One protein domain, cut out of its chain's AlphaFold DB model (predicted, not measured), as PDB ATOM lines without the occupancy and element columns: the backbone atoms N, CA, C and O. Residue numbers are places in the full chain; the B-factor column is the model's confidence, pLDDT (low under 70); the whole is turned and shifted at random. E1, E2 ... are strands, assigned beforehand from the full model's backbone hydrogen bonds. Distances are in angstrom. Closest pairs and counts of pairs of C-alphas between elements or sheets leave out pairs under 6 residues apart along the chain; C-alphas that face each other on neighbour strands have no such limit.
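What this domain is: This is residues 3 to 56 of the 939 residues of an uncharacterized protein of Aphanomyces invadans (UniProt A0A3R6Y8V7). An open V made of two flat pieces: a small three-stranded sheet, E1, E2 and E5, forms one limb, and a long two-stranded hairpin, E3 and E4, forms the other. The chain turns from one limb into the other where E2 runs on into E3 at 78 degrees, and it comes back through the link from E4 to E5; no second layer covers either limb. The printed part has 54 residues with five named strands, E1 to E5 along the chain, and no named helix; the class is all strand. One sheet has the order E1, E2, E5 and the other E3, E4, both antiparallel. The whole is extended, with a radius of gyration of the C-alphas of 16.7 A, and only just flat, with spans of 46 by 31 by 13 A.

Where its parts are: E1 is residues 3 to 7, beginning at C-alpha 3 at (32.086, 35.812, 110.982), and is 12.6 A long from first to last C-alpha. E2, residues 16 to 21, measures 16.6 A. E3, residues 24 to 31, measures 21.7 A and ends at C-alpha 31 at (12.580, 17.524, 114.829). E4, residues 36 to 44, is the longest strand by residues; it measures 23.1 A and bends by 57 degrees at residue 40. E5, residues 51 to 55, measures 13.6 A and ends at C-alpha 55 at (35.918, 47.437, 111.929).

How they stand to each other: E1 and E2 form a hairpin, antiparallel at 163 degrees between their directions; N 5 and O 18 are 2.9 A apart, within hydrogen-bond range, and the C-alphas of Ser 6 and Thr 17, which face each other, are 4.0 A apart. E2 is the inner strand, with E1 and E5 as edge strands. E2 and E5 are antiparallel at 159 degrees, with N 53 and O 19 within hydrogen-bond range at 2.8 A. E2 runs on into E3 across a break of 2 residues, yet the two strands are apart, with no C-alpha of the one within 8 A of the other. E3 and E4 form the second hairpin, antiparallel at 165 degrees; N 25 and O 43 are 2.8 A apart, and at the bend N 40 and O 27 are also 2.8 A apart, both pairs within hydrogen-bond range. E4 and E5 are apart, as are E3 and E5.

The domain as a whole: The two C-alphas farthest apart are those of Cys 10 and Thr 33, at 47.1 A. Residues 31 to 36, of which 31 belongs to E3 and 36 to E4, stand free. The links from E2 to E3 and from E3 to E4 are tight, those from E1 to E2 and from E4 to E5 are short, and no link is long. The printed part has no cut. Its mean pLDDT is 82.9, and residues 46 to 49, in the link from E4 to E5, are under 70.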
ATOM      1  N   ARG A   3      30.969  35.975 110.048       82.62
ATOM      2  CA  ARG A   3      32.086  35.812 110.982       82.62
ATOM      3  C   ARG A   3      32.481  37.177 111.537       82.62
ATOM      4  O   ARG A   3      32.967  38.026 110.800       82.62
ATOM      5  N   PHE A   4      32.340  37.343 112.849       87.50
ATOM      6  CA  PHE A   4      32.871  38.481 113.597       87.50
ATOM      7  C   PHE A   4      34.071  37.988 114.407       87.50
ATOM      8  O   PHE A   4      33.900  37.241 115.368       87.50
ATOM      9  N   PHE A   5      35.287  38.354 114.005       84.62
ATOM     10  CA  PHE A   5      36.514  37.895 114.657       84.62
ATOM     11  C   PHE A   5      37.264  39.076 115.279       84.62
ATOM     12  O   PHE A   5      38.106  39.723 114.657       84.62
ATOM     13  N   SER A   6      36.901  39.379 116.525       85.81
ATOM     14  CA  SER A   6      37.515  40.436 117.330       85.81
ATOM     15  C   SER A   6      38.849  39.981 117.913       85.81
ATOM     16  O   SER A   6      38.916  38.970 118.608       85.81
ATOM     17  N   THR A   7      39.905  40.753 117.667       81.06
ATOM     18  CA  THR A   7      41.249  40.514 118.205       81.06
ATOM     19  C   THR A   7      41.867  41.811 118.725       81.06
ATOM     20  O   THR A   7      41.539  42.908 118.275       81.06
ATOM     21  N   SER A   8      42.747  41.705 119.720       80.50
ATOM     22  CA  SER A   8      43.479  42.835 120.297       80.50
ATOM     23  C   SER A   8      44.959  42.482 120.465       80.50
ATOM     24  O   SER A   8      45.327  41.312 120.577       80.50
ATOM     25  N   PHE A   9      45.827  43.498 120.477       76.38
ATOM     26  CA  PHE A   9      47.268  43.312 120.699       76.38
ATOM     27  C   PHE A   9      47.653  43.233 122.183       76.38
ATOM     28  O   PHE A   9      48.752  42.797 122.509       76.38
ATOM     29  N   CYS A  10      46.759  43.648 123.084       79.38
ATOM     30  CA  CYS A  10      46.933  43.531 124.526       79.38
ATOM     31  C   CYS A  10      45.581  43.370 125.239       79.38
ATOM     32  O   CYS A  10      44.530  43.702 124.688       79.38
ATOM     33  N   SER A  11      45.609  42.891 126.484       81.81
ATOM     34  CA  SER A  11      44.419  42.586 127.295       81.81
ATOM     35  C   SER A  11      43.548  43.799 127.656       81.81
ATOM     36  O   SER A  11      42.374  43.618 127.957       81.81
ATOM     37  N   GLY A  12      44.098  45.018 127.606       78.62
ATOM     38  CA  GLY A  12      43.363  46.280 127.790       78.62
ATOM     39  C   GLY A  12      43.256  47.140 126.522       78.62
ATOM     40  O   GLY A  12      42.847  48.294 126.601       78.62
ATOM     41  N   CYS A  13      43.668  46.618 125.365       78.69
ATOM     42  CA  CYS A  13      43.673  47.354 124.102       78.69
ATOM     43  C   CYS A  13      42.294  47.293 123.436       78.69
ATOM     44  O   CYS A  13      41.655  46.240 123.439       78.69
ATOM     45  N   ALA A  14      41.872  48.383 122.786       77.94
ATOM     46  CA  ALA A  14      40.678  48.374 121.945       77.94
ATOM     47  C   ALA A  14      40.798  47.275 120.862       77.94
ATOM     48  O   ALA A  14      41.814  47.234 120.156       77.94
ATOM     49  N   PRO A  15      39.815  46.365 120.733       81.25
ATOM     50  CA  PRO A  15      39.862  45.319 119.725       81.25
ATOM     51  C   PRO A  15      39.585  45.889 118.330       81.25
ATOM     52  O   PRO A  15      38.807  46.827 118.162       81.25
ATOM     53  N   HIS A  16      40.190  45.271 117.323       82.12
ATOM     54  CA  HIS A  16      39.762  45.372 115.932       82.12
ATOM     55  C   HIS A  16      38.973  44.115 115.568       82.12
ATOM     56  O   HIS A  16      39.294  43.021 116.037       82.12
ATOM     57  N   THR A  17      37.949  44.254 114.728       85.81
ATOM     58  CA  THR A  17      37.097  43.124 114.331       85.81
ATOM     59  C   THR A  17      37.234  42.879 112.839       85.81
ATOM     60  O   THR A  17      36.830  43.711 112.028       85.81
ATOM     61  N   GLU A  18      37.798  41.726 112.481       85.69
ATOM     62  CA  GLU A  18      37.714  41.205 111.117       85.69
ATOM     63  C   GLU A  18      36.257  40.770 110.872       85.69
ATOM     64  O   GLU A  18      35.667  40.062 111.699       85.69
ATOM     65  N   LEU A  19      35.670  41.211 109.758       86.19
ATOM     66  CA  LEU A  19      34.346  40.792 109.297       86.19
ATOM     67  C   LEU A  19      34.519  39.864 108.098       86.19
ATOM     68  O   LEU A  19      35.197  40.232 107.143       86.19
ATOM     69  N   GLY A  20      33.881  38.701 108.125       81.00
ATOM     70  CA  GLY A  20      33.774  37.816 106.967       81.00
ATOM     71  C   GLY A  20      32.320  37.469 106.678       81.00
ATOM     72  O   GLY A  20      31.565  37.180 107.611       81.00
ATOM     73  N   LEU A  21      31.930  37.456 105.407       81.38
ATOM     74  CA  LEU A  21      30.723  36.780 104.939       81.38
ATOM     75  C   LEU A  21      31.134  35.691 103.946       81.38
ATOM     76  O   LEU A  21      31.805  35.951 102.951       81.38
ATOM     77  N   ASP A  22      30.727  34.466 104.259       77.75
ATOM     78  CA  ASP A  22      30.999  33.260 103.479       77.75
ATOM     79  C   ASP A  22      29.689  32.572 103.074       77.75
ATOM     80  O   ASP A  22      28.699  32.674 103.812       77.75
ATOM     81  N   LEU A  23      29.668  31.826 101.968       79.88
ATOM     82  CA  LEU A  23      28.516  30.994 101.606       79.88
ATOM     83  C   LEU A  23      28.767  29.543 102.025       79.88
ATOM     84  O   LEU A  23      29.776  28.940 101.667       79.88
ATOM     85  N   CYS A  24      27.829  28.970 102.777       82.81
ATOM     86  CA  CYS A  24      27.949  27.621 103.321       82.81
ATOM     87  C   CYS A  24      26.729  26.788 102.922       82.81
ATOM     88  O   CYS A  24      25.597  27.228 103.120       82.81
ATOM     89  N   SER A  25      26.961  25.581 102.413       85.25
ATOM     90  CA  SER A  25      25.932  24.553 102.297       85.25
ATOM     91  C   SER A  25      25.769  23.888 103.662       85.25
ATOM     92  O   SER A  25      26.747  23.417 104.241       85.25
ATOM     93  N   VAL A  26      24.551  23.888 104.206       87.50
ATOM     94  CA  VAL A  26      24.261  23.351 105.543       87.50
ATOM     95  C   VAL A  26      23.232  22.240 105.417       87.50
ATOM     96  O   VAL A  26      22.074  22.493 105.085       87.50
ATOM     97  N   VAL A  27      23.645  21.010 105.712       90.44
ATOM     98  CA  VAL A  27      22.740  19.863 105.811       90.44
ATOM     99  C   VAL A  27      22.256  19.781 107.251       90.44
ATOM    100  O   VAL A  27      23.061  19.643 108.169       90.44
ATOM    101  N   TYR A  28      20.946  19.855 107.467       91.31
ATOM    102  CA  TYR A  28      20.335  19.779 108.792       91.31
ATOM    103  C   TYR A  28      19.122  18.847 108.790       91.31
ATOM    104  O   TYR A  28      18.473  18.647 107.765       91.31
ATOM    105  N   SER A  29      18.792  18.311 109.962       91.06
ATOM    106  CA  SER A  29      17.489  17.718 110.246       91.06
ATOM    107  C   SER A  29      16.761  18.560 111.291       91.06
ATOM    108  O   SER A  29      17.366  19.087 112.225       91.06
ATOM    109  N   TYR A  30      15.451  18.709 111.115       91.62
ATOM    110  CA  TYR A  30      14.555  19.325 112.089       91.62
ATOM    111  C   TYR A  30      13.730  18.231 112.771       91.62
ATOM    112  O   TYR A  30      13.372  17.239 112.136       91.62
ATOM    113  N   ASN A  31      13.456  18.399 114.064       90.31
ATOM    114  CA  ASN A  31      12.580  17.524 114.829       90.31
ATOM    115  C   ASN A  31      11.469  18.343 115.496       90.31
ATOM    116  O   ASN A  31      11.631  18.841 116.613       90.31
ATOM    117  N   ASP A  32      10.322  18.402 114.826       86.62
ATOM    118  CA  ASP A  32       9.072  19.033 115.256       86.62
ATOM    119  C   ASP A  32       8.642  18.645 116.682       86.62
ATOM    120  O   ASP A  32       8.069  19.456 117.402       86.62
ATOM    121  N   THR A  33       8.926  17.414 117.127       86.50
ATOM    122  CA  THR A  33       8.503  16.942 118.461       86.50
ATOM    123  C   THR A  33       9.364  17.486 119.603       86.50
ATOM    124  O   THR A  33       8.929  17.489 120.752       86.50
ATOM    125  N   ALA A  34      10.573  17.962 119.291       84.94
ATOM    126  CA  ALA A  34      11.519  18.542 120.243       84.94
ATOM    127  C   ALA A  34      11.803  20.035 119.979       84.94
ATOM    128  O   ALA A  34      12.506  20.663 120.770       84.94
ATOM    129  N   ASN A  35      11.289  20.595 118.875       87.75
ATOM    130  CA  ASN A  35      11.655  21.905 118.323       87.75
ATOM    131  C   ASN A  35      13.182  22.104 118.188       87.75
ATOM    132  O   ASN A  35      13.697  23.208 118.372       87.75
ATOM    133  N   THR A  36      13.921  21.036 117.869       89.19
ATOM    134  CA  THR A  36      15.380  21.076 117.689       89.19
ATOM    135  C   THR A  36      15.778  20.991 116.219       89.19
ATOM    136  O   THR A  36      15.234  20.198 115.451       89.19
ATOM    137  N   ILE A  37      16.770  21.796 115.834       90.69
ATOM    138  CA  ILE A  37      17.486  21.680 114.558       90.69
ATOM    139  C   ILE A  37      18.860  21.084 114.864       90.69
ATOM    140  O   ILE A  37      19.637  21.671 115.617       90.69
ATOM    141  N   THR A  38      19.172  19.934 114.275       89.88
ATOM    142  CA  THR A  38      20.497  19.307 114.343       89.88
ATOM    143  C   THR A  38      21.203  19.455 113.004       89.88
ATOM    144  O   THR A  38      20.772  18.892 111.998       89.88
ATOM    145  N   ILE A  39      22.295  20.219 112.989       88.81
ATOM    146  CA  ILE A  39      23.170  20.361 111.818       88.81
ATOM    147  C   ILE A  39      24.011  19.085 111.684       88.81
ATOM    148  O   ILE A  39      24.659  18.663 112.641       88.81
ATOM    149  N   VAL A  40      23.975  18.479 110.500       89.50
ATOM    150  CA  VAL A  40      24.651  17.222 110.144       89.50
ATOM    151  C   VAL A  40      25.978  17.501 109.432       89.50
ATOM    152  O   VAL A  40      26.980  16.864 109.746       89.50
ATOM    153  N   SER A  41      26.009  18.481 108.520       89.31
ATOM    154  CA  SER A  41      27.244  19.060 107.970       89.31
ATOM    155  C   SER A  41      27.061  20.548 107.649       89.31
ATOM    156  O   SER A  41      25.937  21.051 107.580       89.31
ATOM    157  N   SER A  42      28.171  21.273 107.506       87.38
ATOM    158  CA  SER A  42      28.192  22.706 107.203       87.38
ATOM    159  C   SER A  42      29.496  23.045 106.489       87.38
ATOM    160  O   SER A  42      30.508  23.326 107.134       87.38
ATOM    161  N   ASP A  43      29.459  23.033 105.163       85.56
ATOM    162  CA  ASP A  43      30.630  23.074 104.290       85.56
ATOM    163  C   ASP A  43      30.627  24.363 103.448       85.56
ATOM    164  O   ASP A  43      29.573  24.817 102.997       85.56
ATOM    165  N   ALA A  44      31.787  24.992 103.233       78.00
ATOM    166  CA  ALA A  44      31.886  26.191 102.390       78.00
ATOM    167  C   ALA A  44      31.631  25.842 100.910       78.00
ATOM    168  O   ALA A  44      32.103  24.810 100.431       78.00
ATOM    169  N   VAL A  45      30.896  26.686 100.177       78.50
ATOM    170  CA  VAL A  45      30.534  26.405  98.775       78.50
ATOM    171  C   VAL A  45      31.697  26.788  97.843       78.50
ATOM    172  O   VAL A  45      32.023  27.974  97.747       78.50
ATOM    173  N   PRO A  46      32.330  25.837  97.123       69.25
ATOM    174  CA  PRO A  46      33.499  26.141  96.300       69.25
ATOM    175  C   PRO A  46      33.192  27.143  95.180       69.25
ATOM    176  O   PRO A  46      32.166  27.046  94.510       69.25
ATOM    177  N   GLY A  47      34.107  28.089  94.952       66.25
ATOM    178  CA  GLY A  47      33.996  29.102  93.895       66.25
ATOM    179  C   GLY A  47      33.175  30.347  94.255       66.25
ATOM    180  O   GLY A  47      33.161  31.298  93.472       66.25
ATOM    181  N   PHE A  48      32.534  30.395  95.428       69.31
ATOM    182  CA  PHE A  48      31.938  31.634  95.935       69.31
ATOM    183  C   PHE A  48      33.002  32.575  96.513       69.31
ATOM    184  O   PHE A  48      34.059  32.155  96.983       69.31
ATOM    185  N   ARG A  49      32.728  33.883  96.449       69.94
ATOM    186  CA  ARG A  49      33.630  34.920  96.961       69.94
ATOM    187  C   ARG A  49      33.393  35.132  98.453       69.94
ATOM    188  O   ARG A  49      32.276  35.443  98.849       69.94
ATOM    189  N   HIS A  50      34.455  35.038  99.248       75.06
ATOM    190  CA  HIS A  50      34.438  35.481 100.639       75.06
ATOM    191  C   HIS A  50      34.478  37.018 100.686       75.06
ATOM    192  O   HIS A  50      35.444  37.625 100.216       75.06
ATOM    193  N   GLU A  51      33.451  37.662 101.240       77.81
ATOM    194  CA  GLU A  51      33.448  39.118 101.422       77.81
ATOM    195  C   GLU A  51      34.182  39.476 102.721       77.81
ATOM    196  O   GLU A  51      33.794  39.046 103.808       77.81
ATOM    197  N   LEU A  52      35.249  40.273 102.608       80.50
ATOM    198  CA  LEU A  52      36.120  40.650 103.722       80.50
ATOM    199  C   LEU A  52      35.948  42.130 104.089       80.50
ATOM    200  O   LEU A  52      36.254  43.025 103.298       80.50
ATOM    201  N   GLY A  53      35.524  42.387 105.324       82.62
ATOM    202  CA  GLY A  53      35.432  43.715 105.927       82.62
ATOM    203  C   GLY A  53      36.280  43.839 107.195       82.62
ATOM    204  O   GLY A  53      36.836  42.867 107.706       82.62
ATOM    205  N   MET A  54      36.379  45.053 107.734       83.44
ATOM    206  CA  MET A  54      37.108  45.297 108.979       83.44
ATOM    207  C   MET A  54      36.541  46.505 109.726       83.44
ATOM    208  O   MET A  54      36.391  47.577 109.143       83.44
ATOM    209  N   ILE A  55      36.283  46.343 111.025       84.19
ATOM    210  CA  ILE A  55      35.918  47.437 111.929       84.19
ATOM    211  C   ILE A  55      37.165  47.878 112.699       84.19
ATOM    212  O   ILE A  55      37.820  47.081 113.374       84.19
ATOM    213  N   PHE A  56      37.458  49.174 112.620       79.00
ATOM    214  CA  PHE A  56      38.484  49.865 113.395       79.00
ATOM    215  C   PHE A  56      37.926  51.195 113.919       79.00
ATOM    216  O   PHE A  56      37.054  51.809 113.301       79.00
TER     217      PHE A  56